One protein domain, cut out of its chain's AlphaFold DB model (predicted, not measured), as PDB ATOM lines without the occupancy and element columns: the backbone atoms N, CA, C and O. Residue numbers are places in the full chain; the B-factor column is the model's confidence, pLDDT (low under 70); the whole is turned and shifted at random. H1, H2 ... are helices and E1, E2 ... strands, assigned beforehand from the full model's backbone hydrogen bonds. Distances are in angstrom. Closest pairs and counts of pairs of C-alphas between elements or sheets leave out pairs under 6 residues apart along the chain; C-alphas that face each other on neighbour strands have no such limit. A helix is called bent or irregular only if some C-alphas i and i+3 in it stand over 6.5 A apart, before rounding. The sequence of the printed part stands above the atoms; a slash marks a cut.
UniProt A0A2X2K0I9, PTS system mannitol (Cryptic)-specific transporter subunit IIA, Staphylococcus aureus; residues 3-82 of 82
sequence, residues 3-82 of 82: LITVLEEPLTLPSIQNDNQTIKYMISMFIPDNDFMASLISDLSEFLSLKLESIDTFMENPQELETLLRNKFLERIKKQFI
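Overview. This is residues 3 to 82 of the 82 residues of the protein "PTS system mannitol (Cryptic)-specific transporter subunit IIA" of Staphylococcus aureus (UniProt A0A2X2K0I9). A two-stranded antiparallel hairpin, E1 and E2, is sharply bent, and the short helix H2 lies near its strands, while two longer helices, H1 and H3, run side by side in opposite ways, with H2 between them along the chain and H3 apart from both strands. The turn of the hairpin and the end of H3 make the two ends of an elongated shape. The printed part has 80 residues, in the order E1, E2, H1, H2, H3; the class is mixed, helices and strands. It is loose, with a radius of gyration of the C-alphas of 15.5 A, and spans 51 by 28 by 18 A.

Along the chain. Find C-alpha 3 at (46.636, -34.033, -14.633); from there E1 runs to residue 13, 21.0 A. E2 is residues 21 to 29, 21.4 A. H1 is residues 35 to 49, 20.9 A, and H2 is residues 52 to 60. H3, residues 62 to 81, runs 29.3 A to C-alpha 81 at (47.449, -26.584, -40.916).

Arrangement. Look first at the hairpin: N 5 and O 26 are 2.8 A apart and N 23 and O 11 2.8 A, within hydrogen-bond range. E1 bends by 95 degrees at residue 9, and E2 by 73 degrees at residue 24. H2 and E2 are near each other; the closest C-alphas of E1 and H2, those of Val 6 and Met 59, are 8.0 A apart. H3 is close to H2 but not clearly touching, with the C-alphas of Phe 58 and Leu 65 5.9 A apart. H1 and H3 touch, H3 with residues 69 to 76 alone, at a steep tilt of 39 degrees, opposite ways; their closest C-alphas are those of Leu 44 and Leu 69, 6.8 A. H1 and H2 meet only through their link. E1 is apart from H1 and H3, and E2 from H3. Every O i to N i+4 pair is within hydrogen-bond range in H1 and H3, and 3 of 5 in H2, which is irregular: C-alphas 53 and 56 are 7.8 A apart.

Size, cuts and confidence. The two farthest C-alphas, those of Asn 18 and Ile 82, are 52.1 A apart. The printed part has no cut and no long link. Its mean pLDDT is 87.2; residues 16 to 18 and 81 to 82 are under 70.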
ATOM      1  N   LEU A   3      47.032 -33.053 -15.637       89.25
ATOM      2  CA  LEU A   3      46.636 -34.033 -14.633       89.25
ATOM      3  C   LEU A   3      45.674 -33.355 -13.662       89.25
ATOM      4  O   LEU A   3      46.016 -32.331 -13.071       89.25
ATOM      5  N   ILE A   4      44.490 -33.934 -13.501       89.50
ATOM      6  CA  ILE A   4      43.511 -33.507 -12.504       89.50
ATOM      7  C   ILE A   4      43.475 -34.586 -11.431       89.50
ATOM      8  O   ILE A   4      43.218 -35.753 -11.723       89.50
ATOM      9  N   THR A   5      43.766 -34.199 -10.197       91.56
ATOM     10  CA  THR A   5      43.753 -35.080  -9.034       91.56
ATOM     11  C   THR A   5      42.583 -34.698  -8.145       91.56
ATOM     12  O   THR A   5      42.442 -33.536  -7.762       91.56
ATOM     13  N   VAL A   6      41.757 -35.686  -7.812       92.00
ATOM     14  CA  VAL A   6      40.709 -35.568  -6.797       92.00
ATOM     15  C   VAL A   6      41.295 -36.060  -5.482       92.00
ATOM     16  O   VAL A   6      41.803 -37.177  -5.422       92.00
ATOM     17  N   LEU A   7      41.268 -35.222  -4.451       92.69
ATOM     18  CA  LEU A   7      41.715 -35.617  -3.122       92.69
ATOM     19  C   LEU A   7      40.587 -36.381  -2.423       92.69
ATOM     20  O   LEU A   7      39.459 -35.890  -2.370       92.69
ATOM     21  N   GLU A   8      40.891 -37.570  -1.894       88.88
ATOM     22  CA  GLU A   8      39.935 -38.361  -1.102       88.88
ATOM     23  C   GLU A   8      39.460 -37.579   0.131       88.88
ATOM     24  O   GLU A   8      38.271 -37.568   0.445       88.88
ATOM     25  N   GLU A   9      40.377 -36.846   0.767       92.81
ATOM     26  CA  GLU A   9      40.092 -35.899   1.842       92.81
ATOM     27  C   GLU A   9      40.551 -34.486   1.436       92.81
ATOM     28  O   GLU A   9      41.703 -34.318   1.020       92.81
ATOM     29  N   PRO A  10      39.694 -33.447   1.538       91.44
ATOM     30  CA  PRO A  10      40.083 -32.087   1.185       91.44
ATOM     31  C   PRO A  10      41.210 -31.549   2.071       91.44
ATOM     32  O   PRO A  10      41.147 -31.607   3.301       91.44
ATOM     33  N   LEU A  11      42.210 -30.927   1.452       91.94
ATOM     34  CA  LEU A  11      43.287 -30.254   2.167       91.94
ATOM     35  C   LEU A  11      42.809 -28.877   2.637       91.94
ATOM     36  O   LEU A  11      42.412 -28.050   1.823       91.94
ATOM     37  N   THR A  12      42.882 -28.603   3.938       90.88
ATOM     38  CA  THR A  12      42.608 -27.259   4.465       90.88
ATOM     39  C   THR A  12      43.894 -26.447   4.525       90.88
ATOM     40  O   THR A  12      44.855 -26.848   5.182       90.88
ATOM     41  N   LEU A  13      43.908 -25.295   3.858       86.44
ATOM     42  CA  LEU A  13      44.991 -24.328   3.915       86.44
ATOM     43  C   LEU A  13      44.601 -23.130   4.793       86.44
ATOM     44  O   LEU A  13      43.502 -22.585   4.640       86.44
ATOM     45  N   PRO A  14      45.501 -22.680   5.683       78.81
ATOM     46  CA  PRO A  14      45.297 -21.444   6.421       78.81
ATOM     47  C   PRO A  14      45.399 -20.255   5.456       78.81
ATOM     48  O   PRO A  14      46.404 -20.115   4.757       78.81
ATOM     49  N   SER A  15      44.386 -19.384   5.414       74.31
ATOM     50  CA  SER A  15      44.480 -18.123   4.669       74.31
ATOM     51  C   SER A  15      44.836 -16.950   5.582       74.31
ATOM     52  O   SER A  15      44.537 -16.934   6.775       74.31
ATOM     53  N   ILE A  16      45.454 -15.927   4.986       66.75
ATOM     54  CA  ILE A  16      45.851 -14.678   5.658       66.75
ATOM     55  C   ILE A  16      44.617 -13.900   6.173       66.75
ATOM     56  O   ILE A  16      44.753 -13.040   7.039       66.75
ATOM     57  N   GLN A  17      43.412 -14.210   5.674       67.94
ATOM     58  CA  GLN A  17      42.158 -13.520   6.006       67.94
ATOM     59  C   GLN A  17      41.234 -14.317   6.947       67.94
ATOM     60  O   GLN A  17      40.061 -13.986   7.055       67.94
ATOM     61  N   ASN A  18      41.747 -15.325   7.669       60.34
ATOM     62  CA  ASN A  18      40.980 -16.161   8.615       60.34
ATOM     63  C   ASN A  18      39.871 -17.038   8.002       60.34
ATOM     64  O   ASN A  18      39.196 -17.754   8.740       60.34
ATOM     65  N   ASP A  19      39.732 -17.063   6.678       71.00
ATOM     66  CA  ASP A  19      38.910 -18.056   5.992       71.00
ATOM     67  C   ASP A  19      39.760 -19.290   5.686       71.00
ATOM     68  O   ASP A  19      40.772 -19.207   4.986       71.00
ATOM     69  N   ASN A  20      39.370 -20.443   6.225       77.31
ATOM     70  CA  ASN A  20      39.981 -21.721   5.875       77.31
ATOM     71  C   ASN A  20      39.629 -22.050   4.422       77.31
ATOM     72  O   ASN A  20      38.461 -22.260   4.097       77.31
ATOM     73  N   GLN A  21      40.632 -22.113   3.547       83.62
ATOM     74  CA  GLN A  21      40.429 -22.537   2.165       83.62
ATOM     75  C   GLN A  21      40.554 -24.053   2.084       83.62
ATOM     76  O   GLN A  21      41.542 -24.620   2.546       83.62
ATOM     77  N   THR A  22      39.571 -24.719   1.487       89.44
ATOM     78  CA  THR A  22      39.611 -26.163   1.257       89.44
ATOM     79  C   THR A  22      39.942 -26.455  -0.200       89.44
ATOM     80  O   THR A  22      39.334 -25.922  -1.127       89.44
ATOM     81  N   ILE A  23      40.923 -27.323  -0.412       90.88
ATOM     82  CA  ILE A  23      41.318 -27.819  -1.723       90.88
ATOM     83  C   ILE A  23      40.796 -29.244  -1.845       90.88
ATOM     84  O   ILE A  23      41.235 -30.129  -1.119       90.88
ATOM     85  N   LYS A  24      39.869 -29.469  -2.777       92.44
ATOM     86  CA  LYS A  24      39.379 -30.806  -3.162       92.44
ATOM     87  C   LYS A  24      40.036 -31.315  -4.448       92.44
ATOM     88  O   LYS A  24      40.202 -32.517  -4.636       92.44
ATOM     89  N   TYR A  25      40.430 -30.390  -5.319       92.25
ATOM     90  CA  TYR A  25      40.964 -30.675  -6.644       92.25
ATOM     91  C   TYR A  25      42.327 -30.025  -6.822       92.25
ATOM     92  O   TYR A  25      42.509 -28.853  -6.499       92.25
ATOM     93  N   MET A  26      43.270 -30.774  -7.386       91.75
ATOM     94  CA  MET A  26      44.561 -30.249  -7.820       91.75
ATOM     95  C   MET A  26      44.686 -30.403  -9.329       91.75
ATOM     96  O   MET A  26      44.465 -31.483  -9.871       91.75
ATOM     97  N   ILE A  27      45.071 -29.324 -10.007       89.38
ATOM     98  CA  ILE A  27      45.290 -29.319 -11.454       89.38
ATOM     99  C   ILE A  27      46.768 -29.062 -11.698       89.38
ATOM    100  O   ILE A  27      47.280 -27.984 -11.413       89.38
ATOM    101  N   SER A  28      47.454 -30.069 -12.225       90.25
ATOM    102  CA  SER A  28      48.864 -29.995 -12.592       90.25
ATOM    103  C   SER A  28      48.993 -29.896 -14.105       90.25
ATOM    104  O   SER A  28      48.453 -30.724 -14.842       90.25
ATOM    105  N   MET A  29      49.726 -28.893 -14.579       87.88
ATOM    106  CA  MET A  29      49.967 -28.673 -16.003       87.88
ATOM    107  C   MET A  29      51.461 -28.702 -16.293       87.88
ATOM    108  O   MET A  29      52.246 -27.986 -15.681       87.88
ATOM    109  N   PHE A  30      51.840 -29.536 -17.253       88.06
ATOM    110  CA  PHE A  30      53.205 -29.662 -17.743       88.06
ATOM    111  C   PHE A  30      53.307 -28.909 -19.065       88.06
ATOM    112  O   PHE A  30      52.732 -29.356 -20.069       88.06
ATOM    113  N   ILE A  31      54.013 -27.780 -19.030       87.25
ATOM    114  CA  ILE A  31      54.287 -26.921 -20.181       87.25
ATOM    115  C   ILE A  31      55.619 -27.377 -20.791       87.25
ATOM    116  O   ILE A  31      56.631 -27.352 -20.095       87.25
ATOM    117  N   PRO A  32      55.633 -27.851 -22.044       85.62
ATOM    118  CA  PRO A  32      56.868 -28.248 -22.713       85.62
ATOM    119  C   PRO A  32      57.659 -27.029 -23.207       85.62
ATOM    120  O   PRO A  32      57.063 -26.020 -23.570       85.62
ATOM    121  N   ASP A  33      58.979 -27.175 -23.356       88.00
ATOM    122  CA  ASP A  33      59.899 -26.127 -23.850       88.00
ATOM    123  C   ASP A  33      59.728 -25.782 -25.348       88.00
ATOM    124  O   ASP A  33      60.535 -25.073 -25.941       88.00
ATOM    125  N   ASN A  34      58.691 -26.309 -25.998       90.25
ATOM    126  CA  ASN A  34      58.361 -26.014 -27.386       90.25
ATOM    127  C   ASN A  34      57.281 -24.928 -27.438       90.25
ATOM    128  O   ASN A  34      56.170 -25.170 -26.975       90.25
ATOM    129  N   ASP A  35      57.573 -23.789 -28.071       89.44
ATOM    130  CA  ASP A  35      56.686 -22.612 -28.110       89.44
ATOM    131  C   ASP A  35      55.261 -22.916 -28.588       89.44
ATOM    132  O   ASP A  35      54.284 -22.431 -28.015       89.44
ATOM    133  N   PHE A  36      55.120 -23.745 -29.626       88.00
ATOM    134  CA  PHE A  36      53.806 -24.118 -30.145       88.00
ATOM    135  C   PHE A  36      53.014 -24.926 -29.112       88.00
ATOM    136  O   PHE A  36      51.862 -24.611 -28.812       88.00
ATOM    137  N   MET A  37      53.637 -25.957 -28.544       86.44
ATOM    138  CA  MET A  37      52.998 -26.791 -27.536       86.44
ATOM    139  C   MET A  37      52.749 -26.016 -26.237       86.44
ATOM    140  O   MET A  37      51.725 -26.236 -25.599       86.44
ATOM    141  N   ALA A  38      53.622 -25.076 -25.871       89.62
ATOM    142  CA  ALA A  38      53.416 -24.170 -24.748       89.62
ATOM    143  C   ALA A  38      52.187 -23.280 -24.974       89.62
ATOM    144  O   ALA A  38      51.305 -23.240 -24.121       89.62
ATOM    145  N   SER A  39      52.062 -22.657 -26.154       88.50
ATOM    146  CA  SER A  39      50.871 -21.879 -26.525       88.50
ATOM    147  C   SER A  39      49.601 -22.726 -26.495       88.50
ATOM    148  O   SER A  39      48.563 -22.262 -26.032       88.50
ATOM    149  N   LEU A  40      49.673 -23.971 -26.956       88.69
ATOM    150  CA  LEU A  40      48.537 -24.879 -26.949       88.69
ATOM    151  C   LEU A  40      48.130 -25.295 -25.524       88.69
ATOM    152  O   LEU A  40      46.938 -25.393 -25.234       88.69
ATOM    153  N   ILE A  41      49.091 -25.508 -24.620       87.88
ATOM    154  CA  ILE A  41      48.800 -25.761 -23.203       87.88
ATOM    155  C   ILE A  41      48.192 -24.516 -22.546       87.88
ATOM    156  O   ILE A  41      47.251 -24.666 -21.769       87.88
ATOM    157  N   SER A  42      48.642 -23.311 -22.901       88.56
ATOM    158  CA  SER A  42      48.022 -22.064 -22.438       88.56
ATOM    159  C   SER A  42      46.551 -21.967 -22.862       88.56
ATOM    160  O   SER A  42      45.695 -21.762 -22.003       88.56
ATOM    161  N   ASP A  43      46.228 -22.224 -24.133       89.12
ATOM    162  CA  ASP A  43      44.841 -22.196 -24.628       89.12
ATOM    163  C   ASP A  43      43.945 -23.230 -23.912       89.12
ATOM    164  O   ASP A  43      42.777 -22.974 -23.607       89.12
ATOM    165  N   LEU A  44      44.487 -24.423 -23.642       89.44
ATOM    166  CA  LEU A  44      43.784 -25.462 -22.887       89.44
ATOM    167  C   LEU A  44      43.595 -25.070 -21.419       89.44
ATOM    168  O   LEU A  44      42.544 -25.365 -20.855       89.44
ATOM    169  N   SER A  45      44.577 -24.400 -20.811       88.88
ATOM    170  CA  SER A  45      44.492 -23.924 -19.428       88.88
ATOM    171  C   SER A  45      43.421 -22.848 -19.260       88.88
ATOM    172  O   SER A  45      42.633 -22.907 -18.316       88.88
ATOM    173  N   GLU A  46      43.318 -21.928 -20.223       90.12
ATOM    174  CA  GLU A  46      42.269 -20.914 -20.258       90.12
ATOM    175  C   GLU A  46      40.899 -21.583 -20.380       90.12
ATOM    176  O   GLU A  46      40.005 -21.331 -19.573       90.12
ATOM    177  N   PHE A  47      40.742 -22.516 -21.323       90.50
ATOM    178  CA  PHE A  47      39.494 -23.260 -21.469       90.50
ATOM    179  C   PHE A  47      39.122 -24.036 -20.201       90.50
ATOM    180  O   PHE A  47      37.962 -24.014 -19.795       90.50
ATOM    181  N   LEU A  48      40.089 -24.698 -19.563       88.94
ATOM    182  CA  LEU A  48      39.864 -25.441 -18.328       88.94
ATOM    183  C   LEU A  48      39.425 -24.512 -17.192       88.94
ATOM    184  O   LEU A  48      38.507 -24.871 -16.461       88.94
ATOM    185  N   SER A  49      40.005 -23.308 -17.092       89.25
ATOM    186  CA  SER A  49      39.623 -22.305 -16.087       89.25
ATOM    187  C   SER A  49      38.135 -21.935 -16.163       89.25
ATOM    188  O   SER A  49      37.461 -21.877 -15.138       89.25
ATOM    189  N   LEU A  50      37.583 -21.825 -17.380       91.12
ATOM    190  CA  LEU A  50      36.159 -21.561 -17.635       91.12
ATOM    191  C   LEU A  50      35.238 -22.734 -17.269       91.12
ATOM    192  O   LEU A  50      34.017 -22.595 -17.283       91.12
ATOM    193  N   LYS A  51      35.805 -23.916 -17.020       89.12
ATOM    194  CA  LYS A  51      35.081 -25.148 -16.691       89.12
ATOM    195  C   LYS A  51      35.232 -25.557 -15.227       89.12
ATOM    196  O   LYS A  51      34.567 -26.505 -14.816       89.12
ATOM    197  N   LEU A  52      36.043 -24.841 -14.440       87.75
ATOM    198  CA  LEU A  52      36.308 -25.180 -13.037       87.75
ATOM    199  C   LEU A  52      35.062 -25.113 -12.158       87.75
ATOM    200  O   LEU A  52      34.934 -25.925 -11.252       87.75
ATOM    201  N   GLU A  53      34.119 -24.217 -12.451       87.94
ATOM    202  CA  GLU A  53      32.851 -24.139 -11.708       87.94
ATOM    203  C   GLU A  53      32.020 -25.426 -11.812       87.94
ATOM    204  O   GLU A  53      31.213 -25.717 -10.937       87.94
ATOM    205  N   SER A  54      32.220 -26.213 -12.871       91.06
ATOM    206  CA  SER A  54      31.525 -27.484 -13.100       91.06
ATOM    207  C   SER A  54      32.429 -28.695 -12.866       91.06
ATOM    208  O   SER A  54      32.101 -29.797 -13.304       91.06
ATOM    209  N   ILE A  55      33.585 -28.515 -12.211       90.75
ATOM    210  CA  ILE A  55      34.560 -29.599 -12.055       90.75
ATOM    211  C   ILE A  55      34.006 -30.765 -11.240       90.75
ATOM    212  O   ILE A  55      34.299 -31.905 -11.577       90.75
ATOM    213  N   ASP A  56      33.149 -30.511 -10.247       91.44
ATOM    214  CA  ASP A  56      32.464 -31.571  -9.501       91.44
ATOM    215  C   ASP A  56      31.659 -32.484 -10.440       91.44
ATOM    216  O   ASP A  56      31.851 -33.697 -10.426       91.44
ATOM    217  N   THR A  57      30.849 -31.898 -11.329       92.69
ATOM    218  CA  THR A  57      30.075 -32.634 -12.341       92.69
ATOM    219  C   THR A  57      30.983 -33.408 -13.292       92.69
ATOM    220  O   THR A  57      30.740 -34.576 -13.581       92.69
ATOM    221  N   PHE A  58      32.079 -32.797 -13.747       91.50
ATOM    222  CA  PHE A  58      33.032 -33.492 -14.609       91.50
ATOM    223  C   PHE A  58      33.730 -34.654 -13.908       91.50
ATOM    224  O   PHE A  58      34.115 -35.602 -14.577       91.50
ATOM    225  N   MET A  59      33.917 -34.614 -12.591       89.88
ATOM    226  CA  MET A  59      34.560 -35.716 -11.873       89.88
ATOM    227  C   MET A  59      33.610 -36.892 -11.607       89.88
ATOM    228  O   MET A  59      34.093 -37.994 -11.358       89.88
ATOM    229  N   GLU A  60      32.291 -36.711 -11.741       92.00
ATOM    230  CA  GLU A  60      31.329 -37.824 -11.817       92.00
ATOM    231  C   GLU A  60      31.458 -38.593 -13.143       92.00
ATOM    232  O   GLU A  60      31.327 -39.818 -13.165       92.00
ATOM    233  N   ASN A  61      31.774 -37.889 -14.242       91.62
ATOM    234  CA  ASN A  61      32.050 -38.478 -15.555       91.62
ATOM    235  C   ASN A  61      33.267 -37.827 -16.262       91.62
ATOM    236  O   ASN A  61      33.102 -37.014 -17.182       91.62
ATOM    237  N   PRO A  62      34.511 -38.204 -15.897       89.69
ATOM    238  CA  PRO A  62      35.733 -37.546 -16.386       89.69
ATOM    239  C   PRO A  62      35.919 -37.566 -17.907       89.69
ATOM    240  O   PRO A  62      36.595 -36.699 -18.468       89.69
ATOM    241  N   GLN A  63      35.295 -38.532 -18.586       91.62
ATOM    242  CA  GLN A  63      35.372 -38.699 -20.039       91.62
ATOM    243  C   GLN A  63      34.776 -37.507 -20.799       91.62
ATOM    244  O   GLN A  63      35.218 -37.196 -21.908       91.62
ATOM    245  N   GLU A  64      33.800 -36.806 -20.216       92.38
ATOM    246  CA  GLU A  64      33.224 -35.603 -20.822       92.38
ATOM    247  C   GLU A  64      34.248 -34.470 -20.880       92.38
ATOM    248  O   GLU A  64      34.443 -33.858 -21.934       92.38
ATOM    249  N   LEU A  65      34.960 -34.234 -19.777       90.62
ATOM    250  CA  LEU A  65      36.011 -33.222 -19.721       90.62
ATOM    251  C   LEU A  65      37.183 -33.581 -20.638       90.62
ATOM    252  O   LEU A  65      37.677 -32.720 -21.367       90.62
ATOM    253  N   GLU A  66      37.586 -34.854 -20.663       90.19
ATOM    254  CA  GLU A  66      38.603 -35.351 -21.592       90.19
ATOM    255  C   GLU A  66      38.203 -35.087 -23.050       90.19
ATOM    256  O   GLU A  66      38.993 -34.553 -23.834       90.19
ATOM    257  N   THR A  67      36.953 -35.390 -23.410       93.06
ATOM    258  CA  THR A  67      36.426 -35.178 -24.764       93.06
ATOM    259  C   THR A  67      36.430 -33.698 -25.140       93.06
ATOM    260  O   THR A  67      36.851 -33.344 -26.245       93.06
ATOM    261  N   LEU A  68      36.014 -32.815 -24.229       92.19
ATOM    262  CA  LEU A  68      36.038 -31.368 -24.448       92.19
ATOM    263  C   LEU A  68      37.463 -30.849 -24.677       92.19
ATOM    264  O   LEU A  68      37.709 -30.136 -25.653       92.19
ATOM    265  N   LEU A  69      38.410 -31.245 -23.820       89.50
ATOM    266  CA  LEU A  69      39.818 -30.858 -23.940       89.50
ATOM    267  C   LEU A  69      40.433 -31.385 -25.242       89.50
ATOM    268  O   LEU A  69      41.116 -30.644 -25.953       89.50
ATOM    269  N   ARG A  70      40.141 -32.637 -25.611       90.56
ATOM    270  CA  ARG A  70      40.596 -33.241 -26.868       90.56
ATOM    271  C   ARG A  70      40.038 -32.513 -28.087       90.56
ATOM    272  O   ARG A  70      40.777 -32.264 -29.036       90.56
ATOM    273  N   ASN A  71      38.758 -32.155 -28.083       92.94
ATOM    274  CA  ASN A  71      38.153 -31.423 -29.194       92.94
ATOM    275  C   ASN A  71      38.784 -30.037 -29.346       92.94
ATOM    276  O   ASN A  71      39.171 -29.663 -30.453       92.94
ATOM    277  N   LYS A  72      38.997 -29.324 -28.232       89.94
ATOM    278  CA  LYS A  72      39.682 -28.028 -28.229       89.94
ATOM    279  C   LYS A  72      41.110 -28.129 -28.773       89.94
ATOM    280  O   LYS A  72      41.528 -27.308 -29.589       89.94
ATOM    281  N   PHE A  73      41.834 -29.170 -28.368       89.12
ATOM    282  CA  PHE A  73      43.162 -29.490 -28.883       89.12
ATOM    283  C   PHE A  73      43.153 -29.710 -30.402       89.12
ATOM    284  O   PHE A  73      43.926 -29.085 -31.130       89.12
ATOM    285  N   LEU A  74      42.241 -30.550 -30.902       90.50
ATOM    286  CA  LEU A  74      42.115 -30.843 -32.331       90.50
ATOM    287  C   LEU A  74      41.741 -29.603 -33.152       90.50
ATOM    288  O   LEU A  74      42.268 -29.422 -34.249       90.50
ATOM    289  N   GLU A  75      40.860 -28.740 -32.644       90.94
ATOM    290  CA  GLU A  75      40.533 -27.461 -33.286       90.94
ATOM    291  C   GLU A  75      41.761 -26.563 -33.432       90.94
ATOM    292  O   GLU A  75      41.971 -25.967 -34.492       90.94
ATOM    293  N   ARG A  76      42.589 -26.475 -32.385       84.94
ATOM    294  CA  ARG A  76      43.793 -25.644 -32.400       84.94
ATOM    295  C   ARG A  76      44.829 -26.157 -33.391       84.94
ATOM    296  O   ARG A  76      45.369 -25.363 -34.155       84.94
ATOM    297  N   ILE A  77      45.037 -27.472 -33.424       87.19
ATOM    298  CA  ILE A  77      45.910 -28.129 -34.401       87.19
ATOM    299  C   ILE A  77      45.417 -27.863 -35.823       87.19
ATOM    300  O   ILE A  77      46.195 -27.440 -36.669       87.19
ATOM    301  N   LYS A  78      44.120 -28.043 -36.102       87.62
ATOM    302  CA  LYS A  78      43.564 -27.794 -37.443       87.62
ATOM    303  C   LYS A  78      43.813 -26.365 -37.928       87.62
ATOM    304  O   LYS A  78      44.185 -26.194 -39.079       87.62
ATOM    305  N   LYS A  79      43.670 -25.361 -37.054       83.38
ATOM    306  CA  LYS A  79      43.955 -23.946 -37.373       83.38
ATOM    307  C   LYS A  79      45.424 -23.649 -37.691       83.38
ATOM    308  O   LYS A  79      45.718 -22.554 -38.141       83.38
ATOM    309  N   GLN A  80      46.346 -24.560 -37.391       73.94
ATOM    310  CA  GLN A  80      47.757 -24.411 -37.745       73.94
ATOM    311  C   GLN A  80      48.061 -24.956 -39.148       73.94
ATOM    312  O   GLN A  80      49.025 -24.531 -39.777       73.94
ATOM    313  N   PHE A  81      47.263 -25.918 -39.623       68.31
ATOM    314  CA  PHE A  81      47.449 -26.584 -40.916       68.31
ATOM    315  C   PHE A  81      46.581 -26.001 -42.044       68.31
ATOM    316  O   PHE A  81      46.676 -26.477 -43.176       68.31
ATOM    317  N   ILE A  82      45.735 -25.013 -41.738       54.16
ATOM    318  CA  ILE A  82      44.872 -24.265 -42.668       54.16
ATOM    319  C   ILE A  82      45.290 -22.802 -42.603       54.16
ATOM    320  O   ILE A  82      45.428 -22.188 -43.682       54.16
TER     321      ILE A  82